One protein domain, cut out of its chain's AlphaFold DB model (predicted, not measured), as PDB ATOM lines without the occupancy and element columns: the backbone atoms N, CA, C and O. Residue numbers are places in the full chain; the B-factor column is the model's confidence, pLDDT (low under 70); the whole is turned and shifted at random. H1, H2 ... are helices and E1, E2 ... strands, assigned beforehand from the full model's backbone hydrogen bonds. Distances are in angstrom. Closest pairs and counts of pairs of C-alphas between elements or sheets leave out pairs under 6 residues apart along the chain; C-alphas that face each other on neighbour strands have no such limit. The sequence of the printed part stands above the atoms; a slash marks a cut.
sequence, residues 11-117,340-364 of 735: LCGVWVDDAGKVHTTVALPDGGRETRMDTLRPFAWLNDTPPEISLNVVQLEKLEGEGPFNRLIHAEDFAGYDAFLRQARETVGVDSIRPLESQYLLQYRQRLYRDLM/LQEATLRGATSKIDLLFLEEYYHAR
ATOM      1  N   LEU A  11     -50.484  15.850  -7.973       95.38
ATOM      2  CA  LEU A  11     -49.324  16.729  -7.779       95.38
ATOM      3  C   LEU A  11     -49.379  17.922  -8.726       95.38
ATOM      4  O   LEU A  11     -49.463  17.751  -9.937       95.38
ATOM      5  N   CYS A  12     -49.256  19.127  -8.186       94.81
ATOM      6  CA  CYS A  12     -49.246  20.373  -8.955       94.81
ATOM      7  C   CYS A  12     -48.006  21.241  -8.709       94.81
ATOM      8  O   CYS A  12     -47.811  22.247  -9.383       94.81
ATOM      9  N   GLY A  13     -47.138  20.840  -7.783       95.56
ATOM     10  CA  GLY A  13     -45.839  21.462  -7.562       95.56
ATOM     11  C   GLY A  13     -44.898  20.483  -6.881       95.56
ATOM     12  O   GLY A  13     -45.321  19.717  -6.020       95.56
ATOM     13  N   VAL A  14     -43.626  20.504  -7.262       96.88
ATOM     14  CA  VAL A  14     -42.554  19.743  -6.612       96.88
ATOM     15  C   VAL A  14     -41.341  20.660  -6.530       96.88
ATOM     16  O   VAL A  14     -41.079  21.429  -7.455       96.88
ATOM     17  N   TRP A  15     -40.633  20.608  -5.412       96.75
ATOM     18  CA  TRP A  15     -39.350  21.264  -5.229       96.75
ATOM     19  C   TRP A  15     -38.490  20.420  -4.302       96.75
ATOM     20  O   TRP A  15     -38.986  19.942  -3.282       96.75
ATOM     21  N   VAL A  16     -37.222  20.235  -4.651       94.44
ATOM     22  CA  VAL A  16     -36.244  19.612  -3.755       94.44
ATOM     23  C   VAL A  16     -35.377  20.712  -3.154       94.44
ATOM     24  O   VAL A  16     -34.760  21.479  -3.893       94.44
ATOM     25  N   ASP A  17     -35.364  20.810  -1.825       90.56
ATOM     26  CA  ASP A  17     -34.560  21.808  -1.121       90.56
ATOM     27  C   ASP A  17     -33.083  21.404  -0.992       90.56
ATOM     28  O   ASP A  17     -32.696  20.270  -1.279       90.56
ATOM     29  N   ASP A  18     -32.245  22.343  -0.543       83.38
ATOM     30  CA  ASP A  18     -30.798  22.129  -0.391       83.38
ATOM     31  C   ASP A  18     -30.453  21.071   0.677       83.38
ATOM     32  O   ASP A  18     -29.343  20.541   0.691       83.38
ATOM     33  N   ALA A  19     -31.393  20.755   1.576       82.19
ATOM     34  CA  ALA A  19     -31.253  19.690   2.565       82.19
ATOM     35  C   ALA A  19     -31.738  18.330   2.033       82.19
ATOM     36  O   ALA A  19     -31.613  17.324   2.733       82.19
ATOM     37  N   GLY A  20     -32.276  18.284   0.810       78.69
ATOM     38  CA  GLY A  20     -32.750  17.060   0.185       78.69
ATOM     39  C   GLY A  20     -34.201  16.692   0.436       78.69
ATOM     40  O   GLY A  20     -34.652  15.608   0.052       78.69
ATOM     41  N   LYS A  21     -34.944  17.563   1.111       90.44
ATOM     42  CA  LYS A  21     -36.347  17.329   1.406       90.44
ATOM     43  C   LYS A  21     -37.190  17.710   0.202       90.44
ATOM     44  O   LYS A  21     -36.965  18.736  -0.441       90.44
ATOM     45  N   VAL A  22     -38.190  16.888  -0.090       94.94
ATOM     46  CA  VAL A  22     -39.102  17.129  -1.203       94.94
ATOM     47  C   VAL A  22     -40.334  17.840  -0.669       94.94
ATOM     48  O   VAL A  22     -41.049  17.321   0.187       94.94
ATOM     49  N   HIS A  23     -40.600  19.028  -1.190       96.62
ATOM     50  CA  HIS A  23     -41.812  19.790  -0.924       96.62
ATOM     51  C   HIS A  23     -42.754  19.609  -2.103       96.62
ATOM     52  O   HIS A  23     -42.426  19.969  -3.239       96.62
ATOM     53  N   THR A  24     -43.929  19.048  -1.846       96.75
ATOM     54  CA  THR A  24     -44.947  18.826  -2.870       96.75
ATOM     55  C   THR A  24     -46.171  19.684  -2.599       96.75
ATOM     56  O   THR A  24     -46.558  19.906  -1.456       96.75
ATOM     57  N   THR A  25     -46.793  20.179  -3.661       96.12
ATOM     58  CA  THR A  25     -48.133  20.761  -3.604       96.12
ATOM     59  C   THR A  25     -49.085  19.783  -4.273       96.12
ATOM     60  O   THR A  25     -48.844  19.358  -5.405       96.12
ATOM     61  N   VAL A  26     -50.159  19.420  -3.579       95.06
ATOM     62  CA  VAL A  26     -51.189  18.493  -4.048       95.06
ATOM     63  C   VAL A  26     -52.496  19.256  -4.226       95.06
ATOM     64  O   VAL A  26     -52.930  19.982  -3.333       95.06
ATOM     65  N   ALA A  27     -53.116  19.103  -5.391       94.19
ATOM     66  CA  ALA A  27     -54.458  19.583  -5.664       94.19
ATOM     67  C   ALA A  27     -55.480  18.598  -5.086       94.19
ATOM     68  O   ALA A  27     -55.451  17.407  -5.410       94.19
ATOM     69  N   LEU A  28     -56.360  19.103  -4.226       90.25
ATOM     70  CA  LEU A  28     -57.437  18.337  -3.607       90.25
ATOM     71  C   LEU A  28     -58.697  18.346  -4.497       90.25
ATOM     72  O   LEU A  28     -58.839  19.245  -5.329       90.25
ATOM     73  N   PRO A  29     -59.629  17.384  -4.331       83.88
ATOM     74  CA  PRO A  29     -60.857  17.319  -5.135       83.88
ATOM     75  C   PRO A  29     -61.760  18.559  -5.047       83.88
ATOM     76  O   PRO A  29     -62.547  18.802  -5.954       83.88
ATOM     77  N   ASP A  30     -61.653  19.347  -3.976       85.00
ATOM     78  CA  ASP A  30     -62.384  20.606  -3.779       85.00
ATOM     79  C   ASP A  30     -61.709  21.819  -4.454       85.00
ATOM     80  O   ASP A  30     -62.146  22.957  -4.285       85.00
ATOM     81  N   GLY A  31     -60.621  21.598  -5.202       83.12
ATOM     82  CA  GLY A  31     -59.821  22.645  -5.834       83.12
ATOM     83  C   GLY A  31     -58.795  23.297  -4.901       83.12
ATOM     84  O   GLY A  31     -58.019  24.154  -5.349       83.12
ATOM     85  N   GLY A  32     -58.736  22.890  -3.630       90.00
ATOM     86  CA  GLY A  32     -57.735  23.309  -2.656       90.00
ATOM     87  C   GLY A  32     -56.307  22.914  -3.049       90.00
ATOM     88  O   GLY A  32     -56.073  22.103  -3.952       90.00
ATOM     89  N   ARG A  33     -55.325  23.526  -2.381       92.25
ATOM     90  CA  ARG A  33     -53.902  23.182  -2.508       92.25
ATOM     91  C   ARG A  33     -53.356  22.872  -1.124       92.25
ATOM     92  O   ARG A  33     -53.471  23.690  -0.216       92.25
ATOM     93  N   GLU A  34     -52.759  21.701  -0.980       93.81
ATOM     94  CA  GLU A  34     -52.127  21.249   0.254       93.81
ATOM     95  C   GLU A  34     -50.626  21.098   0.020       93.81
ATOM     96  O   GLU A  34     -50.207  20.500  -0.971       93.81
ATOM     97  N   THR A  35     -49.804  21.630   0.925       94.25
ATOM     98  CA  THR A  35     -48.364  21.350   0.915       94.25
ATOM     99  C   THR A  35     -48.089  20.089   1.720       94.25
ATOM    100  O   THR A  35     -48.464  20.007   2.887       94.25
ATOM    101  N   ARG A  36     -47.389  19.134   1.114       94.12
ATOM    102  CA  ARG A  36     -46.894  17.922   1.765       94.12
ATOM    103  C   ARG A  36     -45.375  17.873   1.680       94.12
ATOM    104  O   ARG A  36     -44.743  18.570   0.886       94.12
ATOM    105  N   MET A  37     -44.792  17.048   2.534       93.44
ATOM    106  CA  MET A  37     -43.358  16.809   2.562       93.44
ATOM    107  C   MET A  37     -43.098  15.332   2.325       93.44
ATOM    108  O   MET A  37     -43.782  14.485   2.893       93.44
ATOM    109  N   ASP A  38     -42.097  15.056   1.509       91.69
ATOM    110  CA  ASP A  38     -41.639  13.718   1.171       91.69
ATOM    111  C   ASP A  38     -40.103  13.693   1.184       91.69
ATOM    112  O   ASP A  38     -39.429  14.704   1.421       91.69
ATOM    113  N   THR A  39     -39.542  12.521   0.942       89.81
ATOM    114  CA  THR A  39     -38.106  12.282   0.853       89.81
ATOM    115  C   THR A  39     -37.757  11.788  -0.540       89.81
ATOM    116  O   THR A  39     -38.514  11.037  -1.145       89.81
ATOM    117  N   LEU A  40     -36.604  12.202  -1.051       91.56
ATOM    118  CA  LEU A  40     -35.996  11.632  -2.247       91.56
ATOM    119  C   LEU A  40     -34.735  10.916  -1.792       91.56
ATOM    120  O   LEU A  40     -33.939  11.488  -1.052       91.56
ATOM    121  N   ARG A  41     -34.539   9.684  -2.258       92.12
ATOM    122  CA  ARG A  41     -33.261   8.995  -2.098       92.12
ATOM    123  C   ARG A  41     -32.455   9.205  -3.378       92.12
ATOM    124  O   ARG A  41     -32.703   8.473  -4.348       92.12
ATOM    125  N   PRO A  42     -31.575  10.222  -3.440       93.75
ATOM    126  CA  PRO A  42     -30.941  10.613  -4.686       93.75
ATOM    127  C   PRO A  42     -30.037   9.492  -5.187       93.75
ATOM    128  O   PRO A  42     -29.412   8.767  -4.407       93.75
ATOM    129  N   PHE A  43     -29.993   9.333  -6.506       95.44
ATOM    130  CA  PHE A  43     -29.284   8.221  -7.127       95.44
ATOM    131  C   PHE A  43     -28.542   8.625  -8.397       95.44
ATOM    132  O   PHE A  43     -28.818   9.663  -9.002       95.44
ATOM    133  N   ALA A  44     -27.566   7.826  -8.805       96.12
ATOM    134  CA  ALA A  44     -26.847   8.013 -10.061       96.12
ATOM    135  C   ALA A  44     -26.356   6.669 -10.596       96.12
ATOM    136  O   ALA A  44     -26.061   5.758  -9.825       96.12
ATOM    137  N   TRP A  45     -26.236   6.560 -11.912       96.88
ATOM    138  CA  TRP A  45     -25.573   5.428 -12.531       96.88
ATOM    139  C   TRP A  45     -24.087   5.709 -12.721       96.88
ATOM    140  O   TRP A  45     -23.698   6.827 -13.065       96.88
ATOM    141  N   LEU A  46     -23.262   4.683 -12.534       95.69
ATOM    142  CA  LEU A  46     -21.819   4.733 -12.753       95.69
ATOM    143  C   LEU A  46     -21.413   3.684 -13.781       95.69
ATOM    144  O   LEU A  46     -21.978   2.586 -13.803       95.69
ATOM    145  N   ASN A  47     -20.440   4.023 -14.626       94.25
ATOM    146  CA  ASN A  47     -19.884   3.061 -15.578       94.25
ATOM    147  C   ASN A  47     -18.728   2.225 -15.005       94.25
ATOM    148  O   ASN A  47     -18.390   1.174 -15.545       94.25
ATOM    149  N   ASP A  48     -18.150   2.667 -13.888       91.06
ATOM    150  CA  ASP A  48     -17.143   1.926 -13.146       91.06
ATOM    151  C   ASP A  48     -17.173   2.267 -11.650       91.06
ATOM    152  O   ASP A  48     -17.952   3.110 -11.198       91.06
ATOM    153  N   THR A  49     -16.353   1.574 -10.866       86.69
ATOM    154  CA  THR A  49     -16.183   1.810  -9.434       86.69
ATOM    155  C   THR A  49     -15.064   2.842  -9.195       86.69
ATOM    156  O   THR A  49     -13.925   2.561  -9.563       86.69
ATOM    157  N   PRO A  50     -15.326   3.998  -8.550       83.94
ATOM    158  CA  PRO A  50     -14.270   4.942  -8.168       83.94
ATOM    159  C   PRO A  50     -13.228   4.295  -7.230       83.94
ATOM    160  O   PRO A  50     -13.609   3.482  -6.389       83.94
ATOM    161  N   PRO A  51     -11.932   4.650  -7.316       71.81
ATOM    162  CA  PRO A  51     -10.869   4.021  -6.521       71.81
ATOM    163  C   PRO A  51     -10.913   4.382  -5.025       71.81
ATOM    164  O   PRO A  51     -10.584   3.549  -4.183       71.81
ATOM    165  N   GLU A  52     -11.355   5.594  -4.679       67.06
ATOM    166  CA  GLU A  52     -11.481   6.077  -3.297       67.06
ATOM    167  C   GLU A  52     -12.957   6.217  -2.912       67.06
ATOM    168  O   GLU A  52     -13.502   7.316  -2.809       67.06
ATOM    169  N   ILE A  53     -13.652   5.093  -2.728       61.41
ATOM    170  CA  ILE A  53     -15.045   5.139  -2.282       61.41
ATOM    171  C   ILE A  53     -15.084   5.350  -0.768       61.41
ATOM    172  O   ILE A  53     -14.800   4.435   0.004       61.41
ATOM    173  N   SER A  54     -15.549   6.512  -0.314       62.12
ATOM    174  CA  SER A  54     -16.129   6.593   1.031       62.12
ATOM    175  C   SER A  54     -17.519   5.942   1.015       62.12
ATOM    176  O   SER A  54     -18.538   6.626   0.945       62.12
ATOM    177  N   LEU A  55     -17.565   4.603   1.076       62.00
ATOM    178  CA  LEU A  55     -18.801   3.791   1.111       62.00
ATOM    179  C   LEU A  55     -19.701   4.096   2.322       62.00
ATOM    180  O   LEU A  55     -20.842   3.656   2.374       62.00
ATOM    181  N   ASN A  56     -19.210   4.873   3.287       65.12
ATOM    182  CA  ASN A  56     -19.968   5.277   4.470       65.12
ATOM    183  C   ASN A  56     -21.132   6.237   4.153       65.12
ATOM    184  O   ASN A  56     -21.933   6.514   5.037       65.12
ATOM    185  N   VAL A  57     -21.209   6.762   2.922       73.44
ATOM    186  CA  VAL A  57     -22.146   7.828   2.526       73.44
ATOM    187  C   VAL A  57     -23.120   7.390   1.420       73.44
ATOM    188  O   VAL A  57     -24.214   7.941   1.290       73.44
ATOM    189  N   VAL A  58     -22.746   6.385   0.623       85.69
ATOM    190  CA  VAL A  58     -23.540   5.895  -0.513       85.69
ATOM    191  C   VAL A  58     -23.593   4.372  -0.530       85.69
ATOM    192  O   VAL A  58     -22.589   3.698  -0.308       85.69
ATOM    193  N   GLN A  59     -24.761   3.823  -0.845       89.88
ATOM    194  CA  GLN A  59     -24.934   2.407  -1.148       89.88
ATOM    195  C   GLN A  59     -24.718   2.193  -2.642       89.88
ATOM    196  O   GLN A  59     -25.374   2.847  -3.448       89.88
ATOM    197  N   LEU A  60     -23.808   1.288  -3.004       91.56
ATOM    198  CA  LEU A  60     -23.511   0.930  -4.389       91.56
ATOM    199  C   LEU A  60     -24.049  -0.470  -4.689       91.56
ATOM    200  O   LEU A  60     -23.674  -1.446  -4.044       91.56
ATOM    201  N   GLU A  61     -24.902  -0.556  -5.700       94.31
ATOM    202  CA  GLU A  61     -25.511  -1.780  -6.211       94.31
ATOM    203  C   GLU A  61     -24.952  -2.077  -7.609       94.31
ATOM    204  O   GLU A  61     -24.858  -1.184  -8.456       94.31
ATOM    205  N   LYS A  62     -24.576  -3.335  -7.866       95.69
ATOM    206  CA  LYS A  62     -24.259  -3.798  -9.222       95.69
ATOM    207  C   LYS A  62     -25.560  -4.188  -9.919       95.69
ATOM    208  O   LYS A  62     -26.332  -4.965  -9.372       95.69
ATOM    209  N   LEU A  63     -25.765  -3.660 -11.117       97.44
ATOM    210  CA  LEU A  63     -26.962  -3.860 -11.922       97.44
ATOM    211  C   LEU A  63     -26.843  -5.084 -12.831       97.44
ATOM    212  O   LEU A  63     -25.740  -5.542 -13.148       97.44
ATOM    213  N   GLU A  64     -27.991  -5.587 -13.276       96.31
ATOM    214  CA  GLU A  64     -28.082  -6.689 -14.229       96.31
ATOM    215  C   GLU A  64     -27.776  -6.237 -15.670       96.31
ATOM    216  O   GLU A  64     -28.019  -5.091 -16.055       96.31
ATOM    217  N   GLY A  65     -27.257  -7.155 -16.492       92.50
ATOM    218  CA  GLY A  65     -26.955  -6.945 -17.913       92.50
ATOM    219  C   GLY A  65     -25.610  -6.288 -18.238       92.50
ATOM    220  O   GLY A  65     -24.781  -6.019 -17.373       92.50
ATOM    221  N   GLU A  66     -25.390  -6.064 -19.537       89.50
ATOM    222  CA  GLU A  66     -24.081  -5.701 -20.110       89.50
ATOM    223  C   GLU A  66     -23.919  -4.201 -20.417       89.50
ATOM    224  O   GLU A  66     -22.903  -3.782 -20.968       89.50
ATOM    225  N   GLY A  67     -24.917  -3.375 -20.080       92.50
ATOM    226  CA  GLY A  67     -24.861  -1.929 -20.306       92.50
ATOM    227  C   GLY A  67     -23.653  -1.287 -19.601       92.50
ATOM    228  O   GLY A  67     -23.329  -1.694 -18.486       92.50
ATOM    229  N   PRO A  68     -22.982  -0.273 -20.184       93.94
ATOM    230  CA  PRO A  68     -21.805   0.336 -19.567       93.94
ATOM    231  C   PRO A  68     -22.095   0.935 -18.192       93.94
ATOM    232  O   PRO A  68     -21.276   0.805 -17.294       93.94
ATOM    233  N   PHE A  69     -23.267   1.546 -18.004       96.25
ATOM    234  CA  PHE A  69     -23.722   2.063 -16.715       96.25
ATOM    235  C   PHE A  69     -24.345   0.944 -15.872       96.25
ATOM    236  O   PHE A  69     -25.564   0.860 -15.722       96.25
ATOM    237  N   ASN A  70     -23.496   0.059 -15.351       96.38
ATOM    238  CA  ASN A  70     -23.867  -1.178 -14.650       96.38
ATOM    239  C   ASN A  70     -23.790  -1.091 -13.120       96.38
ATOM    240  O   ASN A  70     -23.823  -2.114 -12.434       96.38
ATOM    241  N   ARG A  71     -23.658   0.110 -12.569       95.88
ATOM    242  CA  ARG A  71     -23.691   0.348 -11.126       95.88
ATOM    243  C   ARG A  71     -24.681   1.455 -10.833       95.88
ATOM    244  O   ARG A  71     -24.728   2.440 -11.564       95.88
ATOM    245  N   LEU A  72     -25.438   1.302  -9.759       96.44
ATOM    246  CA  LEU A  72     -26.363   2.304  -9.251       96.44
ATOM    247  C   LEU A  72     -25.936   2.669  -7.843       96.44
ATOM    248  O   LEU A  72     -25.739   1.791  -7.008       96.44
ATOM    249  N   ILE A  73     -25.788   3.960  -7.588       94.75
ATOM    250  CA  ILE A  73     -25.604   4.459  -6.231       94.75
ATOM    251  C   ILE A  73     -26.890   5.082  -5.735       94.75
ATOM    252  O   ILE A  73     -27.563   5.784  -6.487       94.75
ATOM    253  N   HIS A  74     -27.169   4.893  -4.454       93.81
ATOM    254  CA  HIS A  74     -28.124   5.686  -3.696       93.81
ATOM    255  C   HIS A  74     -27.404   6.317  -2.515       93.81
ATOM    256  O   HIS A  74     -26.669   5.631  -1.807       93.81
ATOM    257  N   ALA A  75     -27.625   7.604  -2.277       90.75
ATOM    258  CA  ALA A  75     -27.150   8.253  -1.060       90.75
ATOM    259  C   ALA A  75     -28.269   8.330  -0.017       90.75
ATOM    260  O   ALA A  75     -29.449   8.393  -0.371       90.75
ATOM    261  N   GLU A  76     -27.889   8.336   1.259       82.50
ATOM    262  CA  GLU A  76     -28.822   8.568   2.372       82.50
ATOM    263  C   GLU A  76     -29.142  10.062   2.542       82.50
ATOM    264  O   GLU A  76     -30.241  10.418   2.957       82.50
ATOM    265  N   ASP A  77     -28.205  10.942   2.168       84.81
ATOM    266  CA  ASP A  77     -28.372  12.393   2.209       84.81
ATOM    267  C   ASP A  77     -27.745  13.096   0.988       84.81
ATOM    268  O   ASP A  77     -26.947  12.530   0.231       84.81
ATOM    269  N   PHE A  78     -28.138  14.352   0.769       87.00
ATOM    270  CA  PHE A  78     -27.773  15.112  -0.430       87.00
ATOM    271  C   PHE A  78     -26.377  15.716  -0.366       87.00
ATOM    272  O   PHE A  78     -25.711  15.811  -1.397       87.00
ATOM    273  N   ALA A  79     -25.910  16.088   0.827       84.56
ATOM    274  CA  ALA A  79     -24.552  16.588   1.002       84.56
ATOM    275  C   ALA A  79     -23.544  15.501   0.603       84.56
ATOM    276  O   ALA A  79     -22.594  15.758  -0.141       84.56
ATOM    277  N   GLY A  80     -23.819  14.274   1.034       85.75
ATOM    278  CA  GLY A  80     -23.118  13.067   0.669       85.75
ATOM    279  C   GLY A  80     -23.225  12.731  -0.812       85.75
ATOM    280  O   GLY A  80     -22.205  12.468  -1.448       85.75
ATOM    281  N   TYR A  81     -24.427  12.815  -1.388       89.88
ATOM    282  CA  TYR A  81     -24.642  12.628  -2.824       89.88
ATOM    283  C   TYR A  81     -23.802  13.595  -3.672       89.88
ATOM    284  O   TYR A  81     -23.041  13.161  -4.533       89.88
ATOM    285  N   ASP A  82     -23.886  14.903  -3.422       88.81
ATOM    286  CA  ASP A  82     -23.174  15.908  -4.218       88.81
ATOM    287  C   ASP A  82     -21.656  15.888  -3.967       88.81
ATOM    288  O   ASP A  82     -20.873  16.182  -4.876       88.81
ATOM    289  N   ALA A  83     -21.205  15.545  -2.754       87.12
ATOM    290  CA  ALA A  83     -19.790  15.287  -2.484       87.12
ATOM    291  C   ALA A  83     -19.288  14.075  -3.285       87.12
ATOM    292  O   ALA A  83     -18.289  14.188  -3.996       87.12
ATOM    293  N   PHE A  84     -20.031  12.965  -3.251       89.12
ATOM    294  CA  PHE A  84     -19.705  11.756  -3.998       89.12
ATOM    295  C   PHE A  84     -19.674  12.008  -5.508       89.12
ATOM    296  O   PHE A  84     -18.695  11.660  -6.161       89.12
ATOM    297  N   LEU A  85     -20.699  12.651  -6.082       90.38
ATOM    298  CA  LEU A  85     -20.734  12.911  -7.525       90.38
ATOM    299  C   LEU A  85     -19.588  13.813  -7.990       90.38
ATOM    300  O   LEU A  85     -19.105  13.625  -9.105       90.38
ATOM    301  N   ARG A  86     -19.164  14.792  -7.177       88.75
ATOM    302  CA  ARG A  86     -18.016  15.651  -7.508       88.75
ATOM    303  C   ARG A  86     -16.741  14.829  -7.653       88.75
ATOM    304  O   ARG A  86     -16.089  14.954  -8.679       88.75
ATOM    305  N   GLN A  87     -16.455  13.955  -6.689       87.25
ATOM    306  CA  GLN A  87     -15.282  13.082  -6.724       87.25
ATOM    307  C   GLN A  87     -15.394  12.015  -7.825       87.25
ATOM    308  O   GLN A  87     -14.478  11.829  -8.619       87.25
ATOM    309  N   ALA A  88     -16.539  11.336  -7.928       88.69
ATOM    310  CA  ALA A  88     -16.733  10.242  -8.875       88.69
ATOM    311  C   ALA A  88     -16.554  10.699 -10.331       88.69
ATOM    312  O   ALA A  88     -15.920   9.989 -11.111       88.69
ATOM    313  N   ARG A  89     -17.039  11.899 -10.683       91.81
ATOM    314  CA  ARG A  89     -16.909  12.477 -12.035       91.81
ATOM    315  C   ARG A  89     -15.463  12.709 -12.481       91.81
ATOM    316  O   ARG A  89     -15.243  12.866 -13.677       91.81
ATOM    317  N   GLU A  90     -14.500  12.739 -11.560       89.19
ATOM    318  CA  GLU A  90     -13.075  12.869 -11.892       89.19
ATOM    319  C   GLU A  90     -12.464  11.541 -12.359       89.19
ATOM    320  O   GLU A  90     -11.490  11.540 -13.108       89.19
ATOM    321  N   THR A  91     -13.041  10.410 -11.939       89.25
ATOM    322  CA  THR A  91     -12.449   9.075 -12.140       89.25
ATOM    323  C   THR A  91     -13.289   8.136 -12.996       89.25
ATOM    324  O   THR A  91     -12.737   7.264 -13.660       89.25
ATOM    325  N   VAL A  92     -14.616   8.288 -12.983       92.69
ATOM    326  CA  VAL A  92     -15.555   7.394 -13.671       92.69
ATOM    327  C   VAL A  92     -16.640   8.196 -14.387       92.69
ATOM    328  O   VAL A  92     -16.924   9.350 -14.067       92.69
ATOM    329  N   GLY A  93     -17.282   7.570 -15.368       93.06
ATOM    330  CA  GLY A  93     -18.485   8.098 -15.993       93.06
ATOM    331  C   GLY A  93     -19.652   8.059 -15.012       93.06
ATOM    332  O   GLY A  93     -19.956   7.018 -14.431       93.06
ATOM    333  N   VAL A  94     -20.316   9.202 -14.857       93.81
ATOM    334  CA  VAL A  94     -21.449   9.391 -13.950       93.81
ATOM    335  C   VAL A  94     -22.639   9.890 -14.741       93.81
ATOM    336  O   VAL A  94     -22.533  10.865 -15.487       93.81
ATOM    337  N   ASP A  95     -23.785   9.276 -14.503       93.12
ATOM    338  CA  ASP A  95     -25.044   9.687 -15.082       93.12
ATOM    339  C   ASP A  95     -26.105   9.925 -14.009       93.12
ATOM    340  O   ASP A  95     -26.356   9.094 -13.139       93.12
ATOM    341  N   SER A  96     -26.730  11.096 -14.060       93.25
ATOM    342  CA  SER A  96     -27.679  11.551 -13.050       93.25
ATOM    343  C   SER A  96     -28.801  12.337 -13.705       93.25
ATOM    344  O   SER A  96     -28.541  13.254 -14.491       93.25
ATOM    345  N   ILE A  97     -30.039  12.047 -13.316       93.31
ATOM    346  CA  ILE A  97     -31.207  12.805 -13.758       93.31
ATOM    347  C   ILE A  97     -31.227  14.147 -13.025       93.31
ATOM    348  O   ILE A  97     -31.191  14.204 -11.796       93.31
ATOM    349  N   ARG A  98     -31.292  15.240 -13.787       91.06
ATOM    350  CA  ARG A  98     -31.525  16.589 -13.264       91.06
ATOM    351  C   ARG A  98     -32.641  17.267 -14.079       91.06
ATOM    352  O   ARG A  98     -32.705  17.051 -15.292       91.06
ATOM    353  N   PRO A  99     -33.481  18.107 -13.453       93.00
ATOM    354  CA  PRO A  99     -33.426  18.499 -12.042       93.00
ATOM    355  C   PRO A  99     -33.893  17.366 -11.099       93.00
ATOM    356  O   PRO A  99     -34.405  16.345 -11.563       93.00
ATOM    357  N   LEU A 100     -33.631  17.494  -9.794       94.62
ATOM    358  CA  LEU A 100     -33.868  16.422  -8.808       94.62
ATOM    359  C   LEU A 100     -35.356  16.091  -8.656       94.62
ATOM    360  O   LEU A 100     -35.717  14.958  -8.363       94.62
ATOM    361  N   GLU A 101     -36.230  17.046  -8.940       96.19
ATOM    362  CA  GLU A 101     -37.671  16.848  -8.989       96.19
ATOM    363  C   GLU A 101     -38.054  15.800 -10.044       96.19
ATOM    364  O   GLU A 101     -38.889  14.941  -9.779       96.19
ATOM    365  N   SER A 102     -37.408  15.799 -11.218       96.31
ATOM    366  CA  SER A 102     -37.615  14.750 -12.229       96.31
ATOM    367  C   SER A 102     -37.128  13.388 -11.728       96.31
ATOM    368  O   SER A 102     -37.737  12.362 -12.028       96.31
ATOM    369  N   GLN A 103     -36.052  13.370 -10.935       95.75
ATOM    370  CA  GLN A 103     -35.556  12.150 -10.306       95.75
ATOM    371  C   GLN A 103     -36.548  11.603  -9.267       95.75
ATOM    372  O   GLN A 103     -36.804  10.401  -9.264       95.75
ATOM    373  N   TYR A 104     -37.153  12.470  -8.449       96.12
ATOM    374  CA  TYR A 104     -38.230  12.110  -7.521       96.12
ATOM    375  C   TYR A 104     -39.444  11.533  -8.264       96.12
ATOM    376  O   TYR A 104     -39.890  10.425  -7.961       96.12
ATOM    377  N   LEU A 105     -39.930  12.224  -9.302       96.81
ATOM    378  CA  LEU A 105     -41.068  11.754 -10.099       96.81
ATOM    379  C   LEU A 105     -40.809  10.367 -10.707       96.81
ATOM    380  O   LEU A 105     -41.703   9.521 -10.714       96.81
ATOM    381  N   LEU A 106     -39.588  10.115 -11.181       96.31
ATOM    382  CA  LEU A 106     -39.186   8.828 -11.747       96.31
ATOM    383  C   LEU A 106     -39.048   7.736 -10.669       96.31
ATOM    384  O   LEU A 106     -39.578   6.633 -10.831       96.31
ATOM    385  N   GLN A 107     -38.396   8.043  -9.540       95.38
ATOM    386  CA  GLN A 107     -38.209   7.111  -8.420       95.38
ATOM    387  C   GLN A 107     -39.545   6.595  -7.878       95.38
ATOM    388  O   GLN A 107     -39.668   5.405  -7.607       95.38
ATOM    389  N   TYR A 108     -40.556   7.458  -7.775       94.88
ATOM    390  CA  TYR A 108     -41.866   7.102  -7.221       94.88
ATOM    391  C   TYR A 108     -42.938   6.826  -8.285       94.88
ATOM    392  O   TYR A 108     -44.109   6.642  -7.947       94.88
ATOM    393  N   ARG A 109     -42.568   6.797  -9.576       95.06
ATOM    394  CA  ARG A 109     -43.499   6.686 -10.719       95.06
ATOM    395  C   ARG A 109     -44.674   7.665 -10.614       95.06
ATOM    396  O   ARG A 109     -45.830   7.335 -10.902       95.06
ATOM    397  N   GLN A 110     -44.389   8.886 -10.183       94.69
ATOM    398  CA  GLN A 110     -45.339   9.983 -10.071       94.69
ATOM    399  C   GLN A 110     -45.274  10.886 -11.305       94.69
ATOM    400  O   GLN A 110     -44.313  10.865 -12.076       94.69
ATOM    401  N   ARG A 111     -46.342  11.650 -11.534       94.75
ATOM    402  CA  ARG A 111     -46.468  12.589 -12.654       94.75
ATOM    403  C   ARG A 111     -47.121  13.864 -12.154       94.75
ATOM    404  O   ARG A 111     -48.002  13.796 -11.295       94.75
ATOM    405  N   LEU A 112     -46.694  15.001 -12.692       95.62
ATOM    406  CA  LEU A 112     -47.394  16.255 -12.442       95.62
ATOM    407  C   LEU A 112     -48.739  16.235 -13.163       95.62
ATOM    408  O   LEU A 112     -48.846  15.751 -14.288       95.62
ATOM    409  N   TYR A 113     -49.750  16.781 -12.498       94.25
ATOM    410  CA  TYR A 113     -51.092  17.029 -13.014       94.25
ATOM    411  C   TYR A 113     -51.815  15.785 -13.542       94.25
ATOM    412  O   TYR A 113     -52.720  15.906 -14.363       94.25
ATOM    413  N   ARG A 114     -51.406  14.584 -13.111       91.00
ATOM    414  CA  ARG A 114     -51.896  13.299 -13.636       91.00
ATOM    415  C   ARG A 114     -53.420  13.272 -13.775       91.00
ATOM    416  O   ARG A 114     -53.926  12.897 -14.832       91.00
ATOM    417  N   ASP A 115     -54.108  13.745 -12.746       88.38
ATOM    418  CA  ASP A 115     -55.560  13.668 -12.577       88.38
ATOM    419  C   ASP A 115     -56.237  15.042 -12.698       88.38
ATOM    420  O   ASP A 115     -57.424  15.156 -12.417       88.38
ATOM    421  N   LEU A 116     -55.496  16.083 -13.100       89.94
ATOM    422  CA  LEU A 116     -56.051  17.409 -13.374       89.94
ATOM    423  C   LEU A 116     -56.353  17.572 -14.858       89.94
ATOM    424  O   LEU A 116     -55.613  17.075 -15.715       89.94
ATOM    425  N   MET A 117     -57.391  18.343 -15.159       88.19
ATOM    426  CA  MET A 117     -57.616  18.870 -16.495       88.19
ATOM    427  C   MET A 117     -56.832  20.168 -16.678       88.19
ATOM    428  O   MET A 117     -56.476  20.852 -15.717       88.19
ATOM    429  N   LEU A 340     -43.139  20.925 -15.829       97.31
ATOM    430  CA  LEU A 340     -43.777  21.634 -16.953       97.31
ATOM    431  C   LEU A 340     -42.819  22.605 -17.645       97.31
ATOM    432  O   LEU A 340     -42.717  22.606 -18.868       97.31
ATOM    433  N   GLN A 341     -42.053  23.365 -16.865       97.38
ATOM    434  CA  GLN A 341     -41.037  24.268 -17.399       97.38
ATOM    435  C   GLN A 341     -39.886  23.522 -18.098       97.38
ATOM    436  O   GLN A 341     -39.333  24.016 -19.073       97.38
ATOM    437  N   GLU A 342     -39.518  22.310 -17.662       95.25
ATOM    438  CA  GLU A 342     -38.563  21.491 -18.428       95.25
ATOM    439  C   GLU A 342     -39.198  20.977 -19.724       95.25
ATOM    440  O   GLU A 342     -38.536  20.937 -20.759       95.25
ATOM    441  N   ALA A 343     -40.484  20.619 -19.703       94.19
ATOM    442  CA  ALA A 343     -41.173  20.146 -20.893       94.19
ATOM    443  C   ALA A 343     -41.202  21.210 -22.001       94.19
ATOM    444  O   ALA A 343     -41.005  20.865 -23.167       94.19
ATOM    445  N   THR A 344     -41.368  22.491 -21.667       94.50
ATOM    446  CA  THR A 344     -41.351  23.586 -22.653       94.50
ATOM    447  C   THR A 344     -39.944  23.943 -23.147       94.50
ATOM    448  O   THR A 344     -39.803  24.482 -24.241       94.50
ATOM    449  N   LEU A 345     -38.894  23.604 -22.389       93.50
ATOM    450  CA  LEU A 345     -37.503  23.984 -22.683       93.50
ATOM    451  C   LEU A 345     -36.614  22.833 -23.189       93.50
ATOM    452  O   LEU A 345     -35.442  23.046 -23.509       93.50
ATOM    453  N   ARG A 346     -37.132  21.601 -23.260       89.06
ATOM    454  CA  ARG A 346     -36.391  20.405 -23.698       89.06
ATOM    455  C   ARG A 346     -37.037  19.750 -24.918       89.06
ATOM    456  O   ARG A 346     -38.259  19.714 -25.057       89.06
ATOM    457  N   GLY A 347     -36.199  19.175 -25.781       85.94
ATOM    458  CA  GLY A 347     -36.640  18.411 -26.951       85.94
ATOM    459  C   GLY A 347     -37.302  17.076 -26.590       85.94
ATOM    460  O   GLY A 347     -37.205  16.603 -25.456       85.94
ATOM    461  N   ALA A 348     -37.963  16.452 -27.569       85.69
ATOM    462  CA  ALA A 348     -38.661  15.177 -27.383       85.69
ATOM    463  C   ALA A 348     -37.723  14.039 -26.948       85.69
ATOM    464  O   ALA A 348     -38.097  13.247 -26.087       85.69
ATOM    465  N   THR A 349     -36.488  14.002 -27.464       87.56
ATOM    466  CA  THR A 349     -35.509  12.951 -27.151       87.56
ATOM    467  C   THR A 349     -35.280  12.795 -25.653       87.56
ATOM    468  O   THR A 349     -35.411  11.696 -25.130       87.56
ATOM    469  N   SER A 350     -35.000  13.893 -24.944       87.81
ATOM    470  CA  SER A 350     -34.737  13.850 -23.500       87.81
ATOM    471  C   SER A 350     -35.946  13.369 -22.695       87.81
ATOM    472  O   SER A 350     -35.776  12.788 -21.631       87.81
ATOM    473  N   LYS A 351     -37.168  13.598 -23.191       89.88
ATOM    474  CA  LYS A 351     -38.412  13.160 -22.536       89.88
ATOM    475  C   LYS A 351     -38.649  11.670 -22.749       89.88
ATOM    476  O   LYS A 351     -39.008  10.978 -21.804       89.88
ATOM    477  N   ILE A 352     -38.411  11.186 -23.970       90.94
ATOM    478  CA  ILE A 352     -38.453   9.758 -24.296       90.94
ATOM    479  C   ILE A 352     -37.440   9.012 -23.422       90.94
ATOM    480  O   ILE A 352     -37.832   8.059 -22.755       90.94
ATOM    481  N   ASP A 353     -36.200   9.506 -23.330       91.94
ATOM    482  CA  ASP A 353     -35.132   8.942 -22.487       91.94
ATOM    483  C   ASP A 353     -35.599   8.687 -21.043       91.94
ATOM    484  O   ASP A 353     -35.347   7.619 -20.493       91.94
ATOM    485  N   LEU A 354     -36.343   9.626 -20.445       94.19
ATOM    486  CA  LEU A 354     -36.853   9.488 -19.077       94.19
ATOM    487  C   LEU A 354     -37.823   8.310 -18.896       94.19
ATOM    488  O   LEU A 354     -37.873   7.751 -17.804       94.19
ATOM    489  N   LEU A 355     -38.581   7.916 -19.926       92.38
ATOM    490  CA  LEU A 355     -39.459   6.739 -19.842       92.38
ATOM    491  C   LEU A 355     -38.650   5.443 -19.809       92.38
ATOM    492  O   LEU A 355     -38.947   4.562 -19.010       92.38
ATOM    493  N   PHE A 356     -37.606   5.345 -20.635       94.62
ATOM    494  CA  PHE A 356     -36.713   4.186 -20.614       94.62
ATOM    495  C   PHE A 356     -35.943   4.118 -19.300       94.62
ATOM    496  O   PHE A 356     -35.912   3.071 -18.659       94.62
ATOM    497  N   LEU A 357     -35.372   5.242 -18.861       95.69
ATOM    498  CA  LEU A 357     -34.629   5.313 -17.606       95.69
ATOM    499  C   LEU A 357     -35.505   4.971 -16.395       95.69
ATOM    500  O   LEU A 357     -34.992   4.386 -15.445       95.69
ATOM    501  N   GLU A 358     -36.807   5.282 -16.418       96.44
ATOM    502  CA  GLU A 358     -37.740   4.833 -15.379       96.44
ATOM    503  C   GLU A 358     -37.811   3.302 -15.330       96.44
ATOM    504  O   GLU A 358     -37.600   2.714 -14.270       96.44
ATOM    505  N   GLU A 359     -38.046   2.641 -16.465       96.56
ATOM    506  CA  GLU A 359     -38.116   1.175 -16.505       96.56
ATOM    507  C   GLU A 359     -36.786   0.521 -16.104       96.56
ATOM    508  O   GLU A 359     -36.774  -0.381 -15.267       96.56
ATOM    509  N   TYR A 360     -35.658   1.031 -16.606       97.12
ATOM    510  CA  TYR A 360     -34.320   0.532 -16.271       97.12
ATOM    511  C   TYR A 360     -33.965   0.720 -14.791       97.12
ATOM    512  O   TYR A 360     -33.402  -0.182 -14.166       97.12
ATOM    513  N   TYR A 361     -34.330   1.864 -14.204       97.50
ATOM    514  CA  TYR A 361     -34.126   2.135 -12.782       97.50
ATOM    515  C   TYR A 361     -34.849   1.115 -11.894       97.50
ATOM    516  O   TYR A 361     -34.265   0.583 -10.945       97.50
ATOM    517  N   HIS A 362     -36.122   0.850 -12.201       97.50
ATOM    518  CA  HIS A 362     -36.979  -0.045 -11.416       97.50
ATOM    519  C   HIS A 362     -36.652  -1.522 -11.636       97.50
ATOM    520  O   HIS A 362     -36.787  -2.308 -10.704       97.50
ATOM    521  N   ALA A 363     -36.181  -1.887 -12.828       97.25
ATOM    522  CA  ALA A 363     -35.721  -3.237 -13.137       97.25
ATOM    523  C   ALA A 363     -34.311  -3.547 -12.603       97.25
ATOM    524  O   ALA A 363     -33.862  -4.678 -12.738       97.25
ATOM    525  N   ARG A 364     -33.602  -2.561 -12.027       97.38
ATOM    526  CA  ARG A 364     -32.181  -2.683 -11.640       97.38
ATOM    527  C   ARG A 364     -31.295  -3.162 -12.800       97.38
ATOM    528  O   ARG A 364     -30.345  -3.918 -12.616       97.38
TER     529      ARG A 364
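What this domain is: This is residues 11 to 117 and 340 to 364 of the 735 residues of the protein "DNA-directed DNA polymerase" of Opitutus terrae (strain DSM 11246 / JCM 15787 / PB90-1) (UniProt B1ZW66). Two small three-stranded sheets, E1 E2 E3 and E4 E6 E5, lie toward opposite ends of an elongated body, with the short helix H2 between them, packed across the first sheet. H1 covers one face of the second sheet, and H4 packs on H2 on the side away from the first sheet, with H3 close to it; residues 344 to 349 stick out. The printed part has 132 residues with six named strands, then four named helices; both sheets are antiparallel, in the orders E1 - E2 - E3 and E4 - E6 - E5, and the class is mixed. The whole is compact, with a radius of gyration of the C-alphas of 16.2 A, and spans 54 by 31 by 26 A.

How they stand to each other: E1, residues 11 to 16, E2, residues 21 to 27, and E3, residues 33 to 39, form a meander, each strand the antiparallel neighbour of the one before. N 15 and O 23 are 2.9 A apart, and N 24 and O 36 are 2.9 A apart, both within hydrogen-bond range. This sheet is only just strongly twisted, with C-alphas up to 4.4 A off its best plane. In the second sheet E6, residues 71 to 75, is the inner strand between E4, residues 43 to 46, and E5, residues 58 to 62; N 46 and O 71 are 2.8 A apart, and N 59 and O 74 are 2.8 A apart. H1, residues 78 to 91, is on this sheet in two layers, a helix on one face of a sheet, at a height of 9.0 A; its closest C-alpha pair with E6 is Ala 75 and Tyr 81, 5.3 A. Residues 94 to 95 pair antiparallel with residues 45 to 46 of E4. H2, residues 100 to 107, is on the first sheet at a height of 9.4 A and runs across the strands, at 68 degrees to E2 on the local plane. H4, residues 348 to 362, touches H2 at a steep tilt of 52 degrees, the same way; their closest C-alphas are those of Leu 106 and Glu 358, 5.6 A. H3, residues 340 to 345, is close to H4 but not clearly touching, with the C-alphas of Ala 343 and Lys 351 closest at 7.7 A. Every O i to N i+4 pair is within hydrogen-bond range in H2 and H3, against 8 of 10 in H1 and 10 of 11 in H4.

Where its parts are: E1 begins at C-alpha 11, (-49.324, 16.729, -7.779), and measures 14.0 A from first to last C-alpha; E2 measures 19.6 A, E3 19.5 A, E4 10.0 A, E5 13.1 A and E6 13.3 A. H1 begins at C-alpha 78, (-27.773, 15.112, -0.430), and measures 20.2 A, H2 10.3 A and H3 8.8 A. H4, 22.1 A, ends at C-alpha 362, (-36.979, -0.045, -11.416).

The domain as a whole: The C-alphas farthest apart, those of Asp 30 and Pro 51, are 54.2 A apart. Residues 118 to 339 are not printed, and C-alphas 117 and 340 are 14.1 A apart across that cut. The link from E4 to E5, 11 residues, is long. The mean pLDDT of the printed part is 90.9, and residues 52 to 56 are under 70.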